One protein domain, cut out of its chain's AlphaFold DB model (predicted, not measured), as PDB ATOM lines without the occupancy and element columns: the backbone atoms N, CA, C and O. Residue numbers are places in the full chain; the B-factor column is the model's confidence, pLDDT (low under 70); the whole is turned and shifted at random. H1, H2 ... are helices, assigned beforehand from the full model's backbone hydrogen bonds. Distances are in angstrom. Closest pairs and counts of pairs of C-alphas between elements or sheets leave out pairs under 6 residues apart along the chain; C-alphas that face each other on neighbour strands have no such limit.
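Overview. This is residues 38 to 166 of the 178 residues of an uncharacterized protein of Methyloligella halotolerans (UniProt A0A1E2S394). One helix, H3, runs through the core, and four others, H1, H2, H5 and H6, wrap round it in a ring that is open between H2 and H5. H2 and H5 run back alongside H3, H1 and H6 cross it and each other, and the short helix H4 sits at one end of the longest axis, in the turn between H3 and H5. The printed part has 129 residues with six named helices, H1 to H6 in chain order, and no named strand; the class is all helix. It is compact, with a radius of gyration of the C-alphas of 14.5 A, and its outline is rounded, spanning 42 by 30 by 25 A.

Along the chain. H1, residues 38 to 57, begins with C-alpha 38 at (117.503, 102.108, 111.640) and is 28.1 A long. H2, residues 59 to 76, measures 27.1 A. H3, residues 82 to 102, measures 29.8 A and ends with C-alpha 102 at (127.458, 99.557, 142.656). H4 is residues 107 to 112, 8.8 A. H5, residues 118 to 135, measures 25.9 A. H6, residues 140 to 165, is the longest at 35.9 A, has a kink of 29 degrees near residue 150, and ends with C-alpha 165 at (136.524, 110.007, 126.229).

Arrangement. H3 is the hub, touching four helices. H2 touches it at a shallow tilt of 27 degrees, opposite ways, a helical hairpin whose closest C-alphas, of Cys 69 and Cys 87, are 5.6 A apart. H5 touches H3 at a shallow tilt of 15 degrees, opposite ways, closest at the C-alphas of Ser 99 and Pro 118, 4.4 A. H1 touches H3 at a steep tilt of 50 degrees, the same way, closest at the C-alphas of Ala 46 and Ala 86, 5.1 A. H6, with residues 147 to 158 alone, touches H3 at a steep tilt of 64 degrees, closest at the C-alphas of Ala 93 and Met 155, 5.8 A. H1 and H6 touch at a steep tilt of 45 degrees, closest at the C-alphas of Lys 44 and Gly 154, 4.6 A. The packing is mostly crossed. H4 touches no helix, and H2 and H5 are apart. Every O i to N i+4 pair is within hydrogen-bond range in H1, H3, H4 and H5, against 13 of 14 in H2 and 20 of 22 in H6.

Size, cuts and confidence. The C-alphas farthest apart, of Ser 78 and Glu 108, are 43.5 A from each other. The printed part has no cut, and its five links are tight. The mean pLDDT of the printed part is 95.3, and no printed residue is under 70.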
ATOM      1  N   GLU A  38     117.878 100.839 111.014       93.06
ATOM      2  CA  GLU A  38     117.503 102.108 111.640       93.06
ATOM      3  C   GLU A  38     117.284 101.989 113.155       93.06
ATOM      4  O   GLU A  38     117.816 102.800 113.908       93.06
ATOM      5  N   ARG A  39     116.571 100.958 113.632       94.69
ATOM      6  CA  ARG A  39     116.365 100.748 115.075       94.69
ATOM      7  C   ARG A  39     117.669 100.428 115.797       94.69
ATOM      8  O   ARG A  39     117.877 100.897 116.912       94.69
ATOM      9  N   VAL A  40     118.557  99.648 115.176       95.56
ATOM     10  CA  VAL A  40     119.878  99.347 115.757       95.56
ATOM     11  C   VAL A  40     120.721 100.617 115.876       95.56
ATOM     12  O   VAL A  40     121.299 100.863 116.934       95.56
ATOM     13  N   GLU A  41     120.765 101.448 114.835       96.75
ATOM     14  CA  GLU A  41     121.506 102.713 114.883       96.75
ATOM     15  C   GLU A  41     120.891 103.705 115.878       96.75
ATOM     16  O   GLU A  41     121.631 104.353 116.619       96.75
ATOM     17  N   ASN A  42     119.559 103.757 115.992       97.81
ATOM     18  CA  ASN A  42     118.874 104.538 117.023       97.81
ATOM     19  C   ASN A  42     119.300 104.109 118.439       97.81
ATOM     20  O   ASN A  42     119.658 104.953 119.257       97.81
ATOM     21  N   ILE A  43     119.341 102.800 118.711       98.31
ATOM     22  CA  ILE A  43     119.801 102.243 119.994       98.31
ATOM     23  C   ILE A  43     121.250 102.634 120.292       98.31
ATOM     24  O   ILE A  43     121.549 103.088 121.399       98.31
ATOM     25  N   LYS A  44     122.156 102.453 119.322       98.44
ATOM     26  CA  LYS A  44     123.581 102.782 119.484       98.44
ATOM     27  C   LYS A  44     123.760 104.266 119.782       98.44
ATOM     28  O   LYS A  44     124.415 104.625 120.756       98.44
ATOM     29  N   HIS A  45     123.120 105.123 118.988       98.38
ATOM     30  CA  HIS A  45     123.192 106.567 119.164       98.38
ATOM     31  C   HIS A  45     122.620 107.017 120.515       98.38
ATOM     32  O   HIS A  45     123.244 107.812 121.221       98.38
ATOM     33  N   ALA A  46     121.473 106.472 120.921       98.69
ATOM     34  CA  ALA A  46     120.870 106.769 122.214       98.69
ATOM     35  C   ALA A  46     121.808 106.386 123.371       98.69
ATOM     36  O   ALA A  46     122.039 107.190 124.269       98.69
ATOM     37  N   ALA A  47     122.412 105.196 123.316       98.62
ATOM     38  CA  ALA A  47     123.342 104.731 124.339       98.62
ATOM     39  C   ALA A  47     124.663 105.529 124.369       98.62
ATOM     40  O   ALA A  47     125.166 105.835 125.448       98.62
ATOM     41  N   ALA A  48     125.206 105.918 123.211       98.44
ATOM     42  CA  ALA A  48     126.389 106.780 123.140       98.44
ATOM     43  C   ALA A  48     126.110 108.183 123.701       98.44
ATOM     44  O   ALA A  48     126.842 108.666 124.559       98.44
ATOM     45  N   SER A  49     125.017 108.821 123.279       98.25
ATOM     46  CA  SER A  49     124.681 110.189 123.705       98.25
ATOM     47  C   SER A  49     124.454 110.311 125.215       98.25
ATOM     48  O   SER A  49     124.872 111.297 125.824       98.25
ATOM     49  N   ILE A  50     123.844 109.306 125.854       98.56
ATOM     50  CA  ILE A  50     123.687 109.328 127.313       98.56
ATOM     51  C   ILE A  50     125.013 109.087 128.041       98.56
ATOM     52  O   ILE A  50     125.237 109.686 129.092       98.56
ATOM     53  N   ALA A  51     125.919 108.281 127.474       97.94
ATOM     54  CA  ALA A  51     127.274 108.132 127.997       97.94
ATOM     55  C   ALA A  51     128.036 109.463 127.928       97.94
ATOM     56  O   ALA A  51     128.618 109.880 128.927       97.94
ATOM     57  N   GLU A  52     127.975 110.170 126.792       97.75
ATOM     58  CA  GLU A  52     128.563 111.509 126.631       97.75
ATOM     59  C   GLU A  52     128.033 112.481 127.687       97.75
ATOM     60  O   GLU A  52     128.811 113.170 128.348       97.75
ATOM     61  N   LEU A  53     126.715 112.499 127.901       97.62
ATOM     62  CA  LEU A  53     126.108 113.337 128.929       97.62
ATOM     63  C   LEU A  53     126.599 112.965 130.333       97.62
ATOM     64  O   LEU A  53     126.918 113.854 131.125       97.62
ATOM     65  N   GLN A  54     126.683 111.669 130.639       96.31
ATOM     66  CA  GLN A  54     127.171 111.182 131.924       96.31
ATOM     67  C   GLN A  54     128.632 111.575 132.169       96.31
ATOM     68  O   GLN A  54     128.968 111.964 133.285       96.31
ATOM     69  N   ILE A  55     129.492 111.524 131.151       94.94
ATOM     70  CA  ILE A  55     130.889 111.974 131.252       94.94
ATOM     71  C   ILE A  55     130.940 113.479 131.525       94.94
ATOM     72  O   ILE A  55     131.651 113.932 132.418       94.94
ATOM     73  N   GLN A  56     130.168 114.262 130.769       95.75
ATOM     74  CA  GLN A  56     130.221 115.723 130.822       95.75
ATOM     75  C   GLN A  56     129.607 116.305 132.099       95.75
ATOM     76  O   GLN A  56     130.054 117.349 132.575       95.75
ATOM     77  N   LYS A  57     128.541 115.687 132.617       95.75
ATOM     78  CA  LYS A  57     127.700 116.267 133.680       95.75
ATOM     79  C   LYS A  57     127.442 115.332 134.864       95.75
ATOM     80  O   LYS A  57     126.758 115.725 135.806       95.75
ATOM     81  N   GLY A  58     127.994 114.124 134.840       92.00
ATOM     82  CA  GLY A  58     127.833 113.121 135.889       92.00
ATOM     83  C   GLY A  58     126.544 112.303 135.781       92.00
ATOM     84  O   GLY A  58     125.608 112.632 135.048       92.00
ATOM     85  N   ALA A  59     126.485 111.224 136.566       91.06
ATOM     86  CA  ALA A  59     125.346 110.305 136.609       91.06
ATOM     87  C   ALA A  59     123.996 110.974 136.955       91.06
ATOM     88  O   ALA A  59     123.008 110.636 136.304       91.06
ATOM     89  N   PRO A  60     123.907 111.953 137.886       91.81
ATOM     90  CA  PRO A  60     122.633 112.615 138.175       91.81
ATOM     91  C   PRO A  60     122.021 113.317 136.955       91.81
ATOM     92  O   PRO A  60     120.809 113.270 136.764       91.81
ATOM     93  N   ALA A  61     122.851 113.925 136.102       96.06
ATOM     94  CA  ALA A  61     122.382 114.585 134.887       96.06
ATOM     95  C   ALA A  61     121.883 113.582 133.837       96.06
ATOM     96  O   ALA A  61     120.889 113.848 133.167       96.06
ATOM     97  N   ALA A  62     122.539 112.424 133.716       96.94
ATOM     98  CA  ALA A  62     122.080 111.350 132.840       96.94
ATOM     99  C   ALA A  62     120.731 110.774 133.304       96.94
ATOM    100  O   ALA A  62     119.819 110.607 132.498       96.94
ATOM    101  N   ILE A  63     120.562 110.543 134.610       95.31
ATOM    102  CA  ILE A  63     119.296 110.064 135.186       95.31
ATOM    103  C   ILE A  63     118.167 111.078 134.952       95.31
ATOM    104  O   ILE A  63     117.078 110.689 134.529       95.31
ATOM    105  N   ALA A  64     118.428 112.370 135.175       97.50
ATOM    106  CA  ALA A  64     117.454 113.425 134.900       97.50
ATOM    107  C   ALA A  64     117.054 113.456 133.416       97.50
ATOM    108  O   ALA A  64     115.868 113.471 133.104       97.50
ATOM    109  N   ALA A  65     118.024 113.355 132.503       98.25
ATOM    110  CA  ALA A  65     117.749 113.335 131.068       98.25
ATOM    111  C   ALA A  65     116.904 112.127 130.628       98.25
ATOM    112  O   ALA A  65     116.064 112.272 129.744       98.25
ATOM    113  N   ILE A  66     117.083 110.956 131.248       98.31
ATOM    114  CA  ILE A  66     116.235 109.782 130.990       98.31
ATOM    115  C   ILE A  66     114.790 110.052 131.430       98.31
ATOM    116  O   ILE A  66     113.861 109.721 130.693       98.31
ATOM    117  N   SER A  67     114.593 110.669 132.600       98.00
ATOM    118  CA  SER A  67     113.258 111.059 133.076       98.00
ATOM    119  C   SER A  67     112.592 112.038 132.111       98.00
ATOM    120  O   SER A  67     111.492 111.769 131.634       98.00
ATOM    121  N   ASP A  68     113.297 113.112 131.744       98.38
ATOM    122  CA  ASP A  68     112.797 114.130 130.814       98.38
ATOM    123  C   ASP A  68     112.468 113.530 129.434       98.38
ATOM    124  O   ASP A  68     111.504 113.931 128.780       98.38
ATOM    125  N   CYS A  69     113.262 112.549 128.986       98.44
ATOM    126  CA  CYS A  69     113.012 111.811 127.750       98.44
ATOM    127  C   CYS A  69     111.670 111.075 127.816       98.44
ATOM    128  O   CYS A  69     110.842 111.226 126.918       98.44
ATOM    129  N   TYR A  70     111.431 110.314 128.889       98.31
ATOM    130  CA  TYR A  70     110.167 109.603 129.062       98.31
ATOM    131  C   TYR A  70     108.976 110.547 129.162       98.31
ATOM    132  O   TYR A  70     107.984 110.306 128.478       98.31
ATOM    133  N   ASP A  71     109.078 111.612 129.957       97.44
ATOM    134  CA  ASP A  71     107.988 112.577 130.133       97.44
ATOM    135  C   ASP A  71     107.571 113.176 128.786       97.44
ATOM    136  O   ASP A  71     106.388 113.191 128.441       97.44
ATOM    137  N   LYS A  72     108.553 113.578 127.973       97.44
ATOM    138  CA  LYS A  72     108.315 114.136 126.641       97.44
ATOM    139  C   LYS A  72     107.723 113.118 125.664       97.44
ATOM    140  O   LYS A  72     106.771 113.427 124.947       97.44
ATOM    141  N   GLU A  73     108.316 111.930 125.565       97.44
ATOM    142  CA  GLU A  73     107.918 110.956 124.543       97.44
ATOM    143  C   GLU A  73     106.574 110.296 124.886       97.44
ATOM    144  O   GLU A  73     105.763 110.056 123.992       97.44
ATOM    145  N   LEU A  74     106.285 110.052 126.168       96.75
ATOM    146  CA  LEU A  74     105.023 109.439 126.594       96.75
ATOM    147  C   LEU A  74     103.824 110.390 126.512       96.75
ATOM    148  O   LEU A  74     102.705 109.906 126.350       96.75
ATOM    149  N   GLU A  75     104.024 111.711 126.581       95.25
ATOM    150  CA  GLU A  75     102.932 112.697 126.513       95.25
ATOM    151  C   GLU A  75     102.130 112.599 125.204       95.25
ATOM    152  O   GLU A  75     100.917 112.812 125.186       95.25
ATOM    153  N   THR A  76     102.797 112.257 124.098       90.19
ATOM    154  CA  THR A  76     102.194 112.287 122.753       90.19
ATOM    155  C   THR A  76     102.215 110.943 122.026       90.19
ATOM    156  O   THR A  76     101.600 110.808 120.965       90.19
ATOM    157  N   ALA A  77     102.887 109.931 122.580       93.12
ATOM    158  CA  ALA A  77     102.988 108.621 121.958       93.12
ATOM    159  C   ALA A  77     101.644 107.876 121.952       93.12
ATOM    160  O   ALA A  77     101.029 107.624 122.986       93.12
ATOM    161  N   SER A  78     101.225 107.431 120.766       93.75
ATOM    162  CA  SER A  78     100.140 106.455 120.579       93.75
ATOM    163  C   SER A  78     100.656 105.046 120.254       93.75
ATOM    164  O   SER A  78      99.869 104.120 120.081       93.75
ATOM    165  N   THR A  79     101.971 104.895 120.109       94.62
ATOM    166  CA  THR A  79     102.691 103.652 119.809       94.62
ATOM    167  C   THR A  79     104.126 103.769 120.327       94.62
ATOM    168  O   THR A  79     104.576 104.867 120.653       94.62
ATOM    169  N   VAL A  80     104.874 102.664 120.349       94.56
ATOM    170  CA  VAL A  80     106.316 102.697 120.621       94.56
ATOM    171  C   VAL A  80     107.040 103.337 119.430       94.56
ATOM    172  O   VAL A  80     107.097 102.762 118.344       94.56
ATOM    173  N   THR A  81     107.556 104.550 119.631       95.56
ATOM    174  CA  THR A  81     108.314 105.330 118.639       95.56
ATOM    175  C   THR A  81     109.820 105.087 118.770       95.56
ATOM    176  O   THR A  81     110.290 104.578 119.787       95.56
ATOM    177  N   LEU A  82     110.605 105.518 117.775       96.06
ATOM    178  CA  LEU A  82     112.071 105.534 117.890       96.06
ATOM    179  C   LEU A  82     112.558 106.425 119.044       96.06
ATOM    180  O   LEU A  82     113.547 106.090 119.690       96.06
ATOM    181  N   GLY A  83     111.855 107.526 119.335       97.12
ATOM    182  CA  GLY A  83     112.162 108.389 120.478       97.12
ATOM    183  C   GLY A  83     111.977 107.656 121.808       97.12
ATOM    184  O   GLY A  83     112.887 107.630 122.632       97.12
ATOM    185  N   LEU A  84     110.862 106.939 121.973       97.62
ATOM    186  CA  LEU A  84     110.626 106.134 123.172       97.62
ATOM    187  C   LEU A  84     111.614 104.959 123.289       97.62
ATOM    188  O   LEU A  84     112.077 104.638 124.385       97.62
ATOM    189  N   GLU A  85     111.990 104.341 122.164       97.81
ATOM    190  CA  GLU A  85     113.078 103.355 122.110       97.81
ATOM    191  C   GLU A  85     114.422 103.949 122.527       97.81
ATOM    192  O   GLU A  85     115.189 103.276 123.220       97.81
ATOM    193  N   ALA A  86     114.710 105.199 122.162       98.50
ATOM    194  CA  ALA A  86     115.911 105.888 122.608       98.50
ATOM    195  C   ALA A  86     115.895 106.072 124.134       98.50
ATOM    196  O   ALA A  86     116.857 105.660 124.780       98.50
ATOM    197  N   CYS A  87     114.793 106.556 124.726       98.69
ATOM    198  CA  CYS A  87     114.675 106.692 126.186       98.69
ATOM    199  C   CYS A  87     114.904 105.351 126.905       98.69
ATOM    200  O   CYS A  87     115.706 105.263 127.833       98.69
ATOM    201  N   MET A  88     114.262 104.273 126.430       98.75
ATOM    202  CA  MET A  88     114.451 102.931 126.997       98.75
ATOM    203  C   MET A  88     115.884 102.416 126.832       98.75
ATOM    204  O   MET A  88     116.407 101.754 127.726       98.75
ATOM    205  N   SER A  89     116.539 102.718 125.712       98.81
ATOM    206  CA  SER A  89     117.933 102.322 125.481       98.81
ATOM    207  C   SER A  89     118.883 103.026 126.445       98.81
ATOM    208  O   SER A  89     119.793 102.393 126.983       98.81
ATOM    209  N   GLN A  90     118.647 104.315 126.691       98.75
ATOM    210  CA  GLN A  90     119.406 105.110 127.650       98.75
ATOM    211  C   GLN A  90     119.222 104.594 129.078       98.75
ATOM    212  O   GLN A  90     120.215 104.370 129.771       98.75
ATOM    213  N   ASP A  91     117.974 104.331 129.485       98.69
ATOM    214  CA  ASP A  91     117.652 103.758 130.796       98.69
ATOM    215  C   ASP A  91     118.364 102.418 131.003       98.69
ATOM    216  O   ASP A  91     119.081 102.239 131.987       98.69
ATOM    217  N   ILE A  92     118.266 101.502 130.032       98.69
ATOM    218  CA  ILE A  92     118.947 100.205 130.103       98.69
ATOM    219  C   ILE A  92     120.458 100.367 130.276       98.69
ATOM    220  O   ILE A  92     121.060  99.670 131.103       98.69
ATOM    221  N   ALA A  93     121.076 101.249 129.490       98.38
ATOM    222  CA  ALA A  93     122.517 101.439 129.508       98.38
ATOM    223  C   ALA A  93     122.994 101.997 130.855       98.38
ATOM    224  O   ALA A  93     123.842 101.381 131.510       98.38
ATOM    225  N   VAL A  94     122.391 103.099 131.311       97.25
ATOM    226  CA  VAL A  94     122.748 103.750 132.579       97.25
ATOM    227  C   VAL A  94     122.441 102.837 133.761       97.25
ATOM    228  O   VAL A  94     123.319 102.597 134.591       97.25
ATOM    229  N   SER A  95     121.239 102.257 133.820       97.38
ATOM    230  CA  SER A  95     120.817 101.411 134.940       97.38
ATOM    231  C   SER A  95     121.726 100.199 135.109       97.38
ATOM    232  O   SER A  95     122.104  99.869 136.234       97.38
ATOM    233  N   ARG A  96     122.143  99.547 134.019       96.69
ATOM    234  CA  ARG A  96     123.048  98.395 134.106       96.69
ATOM    235  C   ARG A  96     124.476  98.762 134.425       96.69
ATOM    236  O   ARG A  96     125.087  98.054 135.218       96.69
ATOM    237  N   MET A  97     125.011  99.822 133.827       94.19
ATOM    238  CA  MET A  97     126.375 100.246 134.133       94.19
ATOM    239  C   MET A  97     126.485 100.697 135.588       94.19
ATOM    240  O   MET A  97     127.378 100.234 136.293       94.19
ATOM    241  N   ALA A  98     125.534 101.501 136.064       92.25
ATOM    242  CA  ALA A  98     125.481 101.911 137.461       92.25
ATOM    243  C   ALA A  98     125.313 100.701 138.393       92.25
ATOM    244  O   ALA A  98     126.030 100.578 139.377       92.25
ATOM    245  N   SER A  99     124.434  99.748 138.058       94.38
ATOM    246  CA  SER A  99     124.275  98.523 138.859       94.38
ATOM    247  C   SER A  99     125.539  97.659 138.870       94.38
ATOM    248  O   SER A  99     125.881  97.096 139.904       94.38
ATOM    249  N   ALA A 100     126.264  97.565 137.752       92.44
ATOM    250  CA  ALA A 100     127.519  96.821 137.680       92.44
ATOM    251  C   ALA A 100     128.616  97.458 138.546       92.44
ATOM    252  O   ALA A 100     129.358  96.731 139.206       92.44
ATOM    253  N   VAL A 101     128.696  98.791 138.587       89.56
ATOM    254  CA  VAL A 101     129.613  99.518 139.477       89.56
ATOM    255  C   VAL A 101     129.209  99.321 140.938       89.56
ATOM    256  O   VAL A 101     130.006  98.820 141.728       89.56
ATOM    257  N   ASP A 102     127.952  99.607 141.276       90.00
ATOM    258  CA  ASP A 102     127.458  99.557 142.656       90.00
ATOM    259  C   ASP A 102     127.473  98.130 143.227       90.00
ATOM    260  O   ASP A 102     127.626  97.942 144.433       90.00
ATOM    261  N   SER A 103     127.375  97.098 142.378       92.12
ATOM    262  CA  SER A 103     127.468  95.693 142.807       92.12
ATOM    263  C   SER A 103     128.826  95.303 143.395       92.12
ATOM    264  O   SER A 103     128.923  94.276 144.064       92.12
ATOM    265  N   ARG A 104     129.864  96.117 143.169       92.25
ATOM    266  CA  ARG A 104     131.210  95.914 143.724       92.25
ATOM    267  C   ARG A 104     131.361  96.475 145.133       92.25
ATOM    268  O   ARG A 104     132.282  96.081 145.837       92.25
ATOM    269  N   LEU A 105     130.469  97.377 145.532       89.50
ATOM    270  CA  LEU A 105     130.445  97.963 146.865       89.50
ATOM    271  C   LEU A 105     129.649  97.063 147.809       89.50
ATOM    272  O   LEU A 105     128.612  96.505 147.434       89.50
ATOM    273  N   SER A 106     130.078  96.960 149.063       92.56
ATOM    274  CA  SER A 106     129.256  96.366 150.117       92.56
ATOM    275  C   SER A 106     127.975  97.192 150.342       92.56
ATOM    276  O   SER A 106     127.927  98.380 150.009       92.56
ATOM    277  N   PRO A 107     126.913  96.614 150.938       92.06
ATOM    278  CA  PRO A 107     125.702  97.372 151.256       92.06
ATOM    279  C   PRO A 107     125.960  98.607 152.135       92.06
ATOM    280  O   PRO A 107     125.280  99.618 151.981       92.06
ATOM    281  N   GLU A 108     126.943  98.538 153.039       92.50
ATOM    282  CA  GLU A 108     127.317  99.666 153.899       92.50
ATOM    283  C   GLU A 108     127.974 100.798 153.097       92.50
ATOM    284  O   GLU A 108     127.635 101.964 153.289       92.50
ATOM    285  N   GLU A 109     128.884 100.468 152.179       92.06
ATOM    286  CA  GLU A 109     129.532 101.450 151.300       92.06
ATOM    287  C   GLU A 109     128.519 102.103 150.362       92.06
ATOM    288  O   GLU A 109     128.482 103.327 150.272       92.06
ATOM    289  N   ARG A 110     127.612 101.322 149.757       92.12
ATOM    290  CA  ARG A 110     126.522 101.881 148.940       92.12
ATOM    291  C   ARG A 110     125.676 102.884 149.716       92.12
ATOM    292  O   ARG A 110     125.377 103.957 149.203       92.12
ATOM    293  N   ALA A 111     125.322 102.560 150.961       89.25
ATOM    294  CA  ALA A 111     124.534 103.453 151.804       89.25
ATOM    295  C   ALA A 111     125.270 104.768 152.119       89.25
ATOM    296  O   ALA A 111     124.630 105.817 152.175       89.25
ATOM    297  N   LYS A 112     126.600 104.729 152.292       90.75
ATOM    298  CA  LYS A 112     127.431 105.932 152.487       90.75
ATOM    299  C   LYS A 112     127.480 106.807 151.235       90.75
ATOM    300  O   LYS A 112     127.410 108.025 151.358       90.75
ATOM    301  N   GLU A 113     127.532 106.188 150.059       84.56
ATOM    302  CA  GLU A 113     127.528 106.868 148.756       84.56
ATOM    303  C   GLU A 113     126.118 107.290 148.293       84.56
ATOM    304  O   GLU A 113     125.959 107.915 147.247       84.56
ATOM    305  N   GLY A 114     125.068 106.945 149.050       85.31
ATOM    306  CA  GLY A 114     123.679 107.197 148.658       85.31
ATOM    307  C   GLY A 114     123.234 106.401 147.425       85.31
ATOM    308  O   GLY A 114     122.264 106.781 146.769       85.31
ATOM    309  N   ALA A 115     123.935 105.315 147.098       85.81
ATOM    310  CA  ALA A 115     123.615 104.443 145.980       85.81
ATOM    311  C   ALA A 115     122.495 103.458 146.349       85.81
ATOM    312  O   ALA A 115     122.492 102.848 147.422       85.81
ATOM    313  N   ASP A 116     121.551 103.277 145.426       84.00
ATOM    314  CA  ASP A 116     120.503 102.266 145.547       84.00
ATOM    315  C   ASP A 116     121.068 100.841 145.505       84.00
ATOM    316  O   ASP A 116     122.172 100.573 145.024       84.00
ATOM    317  N   ASP A 117     120.256  99.889 145.964       93.25
ATOM    318  CA  ASP A 117     120.537  98.482 145.720       93.25
ATOM    319  C   ASP A 117     120.564  98.180 144.201       93.25
ATOM    320  O   ASP A 117     119.600  98.514 143.497       93.25
ATOM    321  N   PRO A 118     121.627  97.532 143.678       94.50
ATOM    322  CA  PRO A 118     121.760  97.247 142.252       94.50
ATOM    323  C   PRO A 118     120.586  96.451 141.682       94.50
ATOM    324  O   PRO A 118     120.112  96.755 140.588       94.50
ATOM    325  N   GLN A 119     120.083  95.452 142.416       95.44
ATOM    326  CA  GLN A 119     118.979  94.630 141.928       95.44
ATOM    327  C   GLN A 119     117.691  95.445 141.882       95.44
ATOM    328  O   GLN A 119     116.995  95.433 140.870       95.44
ATOM    329  N   LYS A 120     117.426  96.243 142.920       95.56
ATOM    330  CA  LYS A 120     116.272  97.148 142.944       95.56
ATOM    331  C   LYS A 120     116.270  98.121 141.758       95.56
ATOM    332  O   LYS A 120     115.211  98.378 141.186       95.56
ATOM    333  N   ARG A 121     117.436  98.647 141.359       94.94
ATOM    334  CA  ARG A 121     117.553  99.519 140.175       94.94
ATOM    335  C   ARG A 121     117.193  98.775 138.888       94.94
ATOM    336  O   ARG A 121     116.429  99.299 138.077       94.94
ATOM    337  N   LEU A 122     117.722  97.564 138.707       96.75
ATOM    338  CA  LEU A 122     117.429  96.731 137.538       96.75
ATOM    339  C   LEU A 122     115.952  96.325 137.473       96.75
ATOM    340  O   LEU A 122     115.371  96.351 136.390       96.75
ATOM    341  N   ASP A 123     115.343  96.004 138.612       97.56
ATOM    342  CA  ASP A 123     113.929  95.639 138.690       97.56
ATOM    343  C   ASP A 123     113.037  96.824 138.303       97.56
ATOM    344  O   ASP A 123     112.158  96.680 137.455       97.56
ATOM    345  N   ALA A 124     113.318  98.019 138.834       97.06
ATOM    346  CA  ALA A 124     112.573  99.230 138.493       97.06
ATOM    347  C   ALA A 124     112.697  99.593 137.001       97.06
ATOM    348  O   ALA A 124     111.719  99.989 136.368       97.06
ATOM    349  N   MET A 125     113.892  99.441 136.422       97.94
ATOM    350  CA  MET A 125     114.125  99.608 134.982       97.94
ATOM    351  C   MET A 125     113.315  98.593 134.164       97.94
ATOM    352  O   MET A 125     112.622  98.970 133.217       97.94
ATOM    353  N   ALA A 126     113.375  97.308 134.524       97.81
ATOM    354  CA  ALA A 126     112.642  96.258 133.824       97.81
ATOM    355  C   ALA A 126     111.124  96.483 133.887       97.81
ATOM    356  O   ALA A 126     110.439  96.332 132.874       97.81
ATOM    357  N   GLU A 127     110.611  96.894 135.048       98.19
ATOM    358  CA  GLU A 127     109.203  97.226 135.244       98.19
ATOM    359  C   GLU A 127     108.762  98.399 134.359       98.19
ATOM    360  O   GLU A 127     107.745  98.286 133.674       98.19
ATOM    361  N   ARG A 128     109.533  99.498 134.302       98.06
ATOM    362  CA  ARG A 128     109.222 100.641 133.421       98.06
ATOM    363  C   ARG A 128     109.091 100.212 131.961       98.06
ATOM    364  O   ARG A 128     108.098 100.534 131.312       98.06
ATOM    365  N   ILE A 129     110.057  99.448 131.456       98.25
ATOM    366  CA  ILE A 129     110.072  98.986 130.059       98.25
ATOM    367  C   ILE A 129     108.894  98.046 129.783       98.25
ATOM    368  O   ILE A 129     108.195  98.206 128.781       98.25
ATOM    369  N   ALA A 130     108.628  97.096 130.681       97.88
ATOM    370  CA  ALA A 130     107.498  96.181 130.545       97.88
ATOM    371  C   ALA A 130     106.156  96.924 130.545       97.88
ATOM    372  O   ALA A 130     105.283  96.632 129.724       97.88
ATOM    373  N   ASN A 131     106.004  97.920 131.419       97.94
ATOM    374  CA  ASN A 131     104.796  98.734 131.499       97.94
ATOM    375  C   ASN A 131     104.564  99.545 130.222       97.94
ATOM    376  O   ASN A 131     103.427  99.600 129.760       97.94
ATOM    377  N   ILE A 132     105.616 100.087 129.603       97.69
ATOM    378  CA  ILE A 132     105.519 100.773 128.307       97.69
ATOM    379  C   ILE A 132     105.013  99.818 127.221       97.69
ATOM    380  O   ILE A 132     104.028 100.109 126.545       97.69
ATOM    381  N   TYR A 133     105.631  98.645 127.071       97.19
ATOM    382  CA  TYR A 133     105.202  97.672 126.059       97.19
ATOM    383  C   TYR A 133     103.754  97.223 126.279       97.19
ATOM    384  O   TYR A 133     102.970  97.164 125.329       97.19
ATOM    385  N   LYS A 134     103.371  96.987 127.537       97.19
ATOM    386  CA  LYS A 134     101.997  96.652 127.917       97.19
ATOM    387  C   LYS A 134     101.017  97.785 127.607       97.19
ATOM    388  O   LYS A 134      99.943  97.516 127.076       97.19
ATOM    389  N   GLN A 135     101.377  99.033 127.913       96.69
ATOM    390  CA  GLN A 135     100.560 100.221 127.643       96.69
ATOM    391  C   GLN A 135     100.228 100.347 126.152       96.69
ATOM    392  O   GLN A 135      99.093 100.672 125.810       96.69
ATOM    393  N   PHE A 136     101.181 100.033 125.272       96.62
ATOM    394  CA  PHE A 136     100.996 100.089 123.819       96.62
ATOM    395  C   PHE A 136     100.523  98.768 123.189       96.62
ATOM    396  O   PHE A 136     100.474  98.659 121.966       96.62
ATOM    397  N   GLY A 137     100.167  97.757 123.992       96.31
ATOM    398  CA  GLY A 137      99.663  96.471 123.493       96.31
ATOM    399  C   GLY A 137     100.684  95.668 122.678       96.31
ATOM    400  O   GLY A 137     100.302  94.866 121.826       96.31
ATOM    401  N   MET A 138     101.977  95.893 122.911       95.25
ATOM    402  CA  MET A 138     103.063  95.218 122.208       95.25
ATOM    403  C   MET A 138     103.310  93.817 122.794       95.25
ATOM    404  O   MET A 138     103.176  93.627 124.002       95.25
ATOM    405  N   PRO A 139     103.708  92.825 121.975       94.00
ATOM    406  CA  PRO A 139     103.976  91.478 122.466       94.00
ATOM    407  C   PRO A 139     105.272  91.417 123.289       94.00
ATOM    408  O   PRO A 139     106.271  92.055 122.949       94.00
ATOM    409  N   ASP A 140     105.294  90.557 124.310       93.56
ATOM    410  CA  ASP A 140     106.462  90.337 125.178       93.56
ATOM    411  C   ASP A 140     107.734  89.984 124.397       93.56
ATOM    412  O   ASP A 140     108.840  90.366 124.780       93.56
ATOM    413  N   ASP A 141     107.608  89.254 123.289       94.19
ATOM    414  CA  ASP A 141     108.766  88.865 122.485       94.19
ATOM    415  C   ASP A 141     109.407  90.053 121.762       94.19
ATOM    416  O   ASP A 141     110.633  90.070 121.619       94.19
ATOM    417  N   ALA A 142     108.628  91.085 121.410       92.88
ATOM    418  CA  ALA A 142     109.170  92.335 120.881       92.88
ATOM    419  C   ALA A 142     109.955  93.096 121.958       92.88
ATOM    420  O   ALA A 142     111.042  93.601 121.676       92.88
ATOM    421  N   MET A 143     109.466  93.116 123.203       95.75
ATOM    422  CA  MET A 143     110.202  93.687 124.339       95.75
ATOM    423  C   MET A 143     111.515  92.937 124.572       95.75
ATOM    424  O   MET A 143     112.582  93.543 124.649       95.75
ATOM    425  N   LYS A 144     111.467  91.600 124.647       96.31
ATOM    426  CA  LYS A 144     112.669  90.778 124.846       96.31
ATOM    427  C   LYS A 144     113.672  90.972 123.712       96.31
ATOM    428  O   LYS A 144     114.874  90.993 123.965       96.31
ATOM    429  N   GLN A 145     113.200  91.084 122.469       95.31
ATOM    430  CA  GLN A 145     114.060  91.357 121.322       95.31
ATOM    431  C   GLN A 145     114.709  92.733 121.432       95.31
ATOM    432  O   GLN A 145     115.925  92.811 121.301       95.31
ATOM    433  N   PHE A 146     113.938  93.777 121.739       96.62
ATOM    434  CA  PHE A 146     114.464  95.121 121.963       96.62
ATOM    435  C   PHE A 146     115.545  95.129 123.046       96.62
ATOM    436  O   PHE A 146     116.666  95.556 122.781       96.62
ATOM    437  N   VAL A 147     115.261  94.555 124.222       97.44
ATOM    438  CA  VAL A 147     116.246  94.455 125.307       97.44
ATOM    439  C   VAL A 147     117.498  93.726 124.821       97.44
ATOM    440  O   VAL A 147     118.589  94.253 124.985       97.44
ATOM    441  N   ARG A 148     117.381  92.565 124.159       96.56
ATOM    442  CA  ARG A 148     118.553  91.854 123.607       96.56
ATOM    443  C   ARG A 148     119.368  92.720 122.647       96.56
ATOM    444  O   ARG A 148     120.594  92.673 122.710       96.56
ATOM    445  N   THR A 149     118.722  93.507 121.795       96.00
ATOM    446  CA  THR A 149     119.419  94.416 120.880       96.00
ATOM    447  C   THR A 149     120.162  95.513 121.638       96.00
ATOM    448  O   THR A 149     121.325  95.775 121.336       96.00
ATOM    449  N   VAL A 150     119.546  96.112 122.662       97.88
ATOM    450  CA  VAL A 150     120.231  97.089 123.521       97.88
ATOM    451  C   VAL A 150     121.418  96.443 124.237       97.88
ATOM    452  O   VAL A 150     122.493  97.033 124.277       97.88
ATOM    453  N   ASN A 151     121.274  95.208 124.735       96.19
ATOM    454  CA  ASN A 151     122.381  94.468 125.353       96.19
ATOM    455  C   ASN A 151     123.561  94.293 124.393       96.19
ATOM    456  O   ASN A 151     124.702  94.418 124.822       96.19
ATOM    457  N   ALA A 152     123.272  93.943 123.140       95.44
ATOM    458  CA  ALA A 152     124.283  93.622 122.146       95.44
ATOM    459  C   ALA A 152     124.984  94.882 121.630       95.44
ATOM    460  O   ALA A 152     126.201  94.956 121.686       95.44
ATOM    461  N   TYR A 153     124.217  95.877 121.179       96.69
ATOM    462  CA  TYR A 153     124.761  97.027 120.450       96.69
ATOM    463  C   TYR A 153     124.765  98.317 121.270       96.69
ATOM    464  O   TYR A 153     125.697  99.110 121.181       96.69
ATOM    465  N   GLY A 154     123.732  98.538 122.086       97.44
ATOM    466  CA  GLY A 154     123.638  99.733 122.928       97.44
ATOM    467  C   GLY A 154     124.718  99.747 124.009       97.44
ATOM    468  O   GLY A 154     125.426 100.735 124.168       97.44
ATOM    469  N   MET A 155     124.902  98.627 124.713       97.69
ATOM    470  CA  MET A 155     125.924  98.523 125.763       97.69
ATOM    471  C   MET A 155     127.349  98.632 125.216       97.69
ATOM    472  O   MET A 155     128.199  99.203 125.893       97.69
ATOM    473  N   GLU A 156     127.616  98.079 124.030       96.50
ATOM    474  CA  GLU A 156     128.902  98.236 123.337       96.50
ATOM    475  C   GLU A 156     129.145  99.716 123.026       96.50
ATOM    476  O   GLU A 156     130.106 100.296 123.518       96.50
ATOM    477  N   SER A 157     128.186 100.373 122.366       97.38
ATOM    478  CA  SER A 157     128.283 101.796 122.021       97.38
ATOM    479  C   SER A 157     128.444 102.713 123.243       97.38
ATOM    480  O   SER A 157     129.183 103.698 123.187       97.38
ATOM    481  N   TYR A 158     127.768 102.405 124.356       97.50
ATOM    482  CA  TYR A 158     127.926 103.128 125.620       97.50
ATOM    483  C   TYR A 158     129.360 102.997 126.155       97.50
ATOM    484  O   TYR A 158     129.994 103.993 126.500       97.50
ATOM    485  N   LYS A 159     129.884 101.767 126.223       94.56
ATOM    486  CA  LYS A 159     131.227 101.488 126.752       94.56
ATOM    487  C   LYS A 159     132.310 102.112 125.886       94.56
ATOM    488  O   LYS A 159     133.173 102.791 126.429       94.56
ATOM    489  N   ASP A 160     132.222 101.945 124.571       95.50
ATOM    490  CA  ASP A 160     133.173 102.526 123.621       95.50
ATOM    491  C   ASP A 160     133.253 104.044 123.778       95.50
ATOM    492  O   ASP A 160     134.330 104.631 123.716       95.50
ATOM    493  N   THR A 161     132.114 104.686 124.045       96.06
ATOM    494  CA  THR A 161     132.058 106.125 124.309       96.06
ATOM    495  C   THR A 161     132.791 106.495 125.599       96.06
ATOM    496  O   THR A 161     133.632 107.390 125.579       96.06
ATOM    497  N   ILE A 162     132.537 105.783 126.702       91.50
ATOM    498  CA  ILE A 162     133.239 106.001 127.978       91.50
ATOM    499  C   ILE A 162     134.750 105.804 127.819       91.50
ATOM    500  O   ILE A 162     135.524 106.658 128.240       91.50
ATOM    501  N   LEU A 163     135.170 104.709 127.184       90.19
ATOM    502  CA  LEU A 163     136.585 104.371 127.006       90.19
ATOM    503  C   LEU A 163     137.319 105.371 126.106       90.19
ATOM    504  O   LEU A 163     138.475 105.702 126.364       90.19
ATOM    505  N   ARG A 164     136.646 105.874 125.069       90.62
ATOM    506  CA  ARG A 164     137.204 106.859 124.136       90.62
ATOM    507  C   ARG A 164     137.427 108.223 124.784       90.62
ATOM    508  O   ARG A 164     138.444 108.856 124.516       90.62
ATOM    509  N   GLU A 165     136.487 108.677 125.606       85.81
ATOM    510  CA  GLU A 165     136.524 110.007 126.229       85.81
ATOM    511  C   GLU A 165     137.284 110.025 127.566       85.81
ATOM    512  O   GLU A 165     137.740 111.076 128.012       85.81
ATOM    513  N   MET A 166     137.448 108.864 128.209       79.00
ATOM    514  CA  MET A 166     138.176 108.702 129.470       79.00
ATOM    515  C   MET A 166     139.268 107.623 129.341       79.00
ATOM    516  O   MET A 166     139.145 106.544 129.936       79.00
TER     517      MET A 166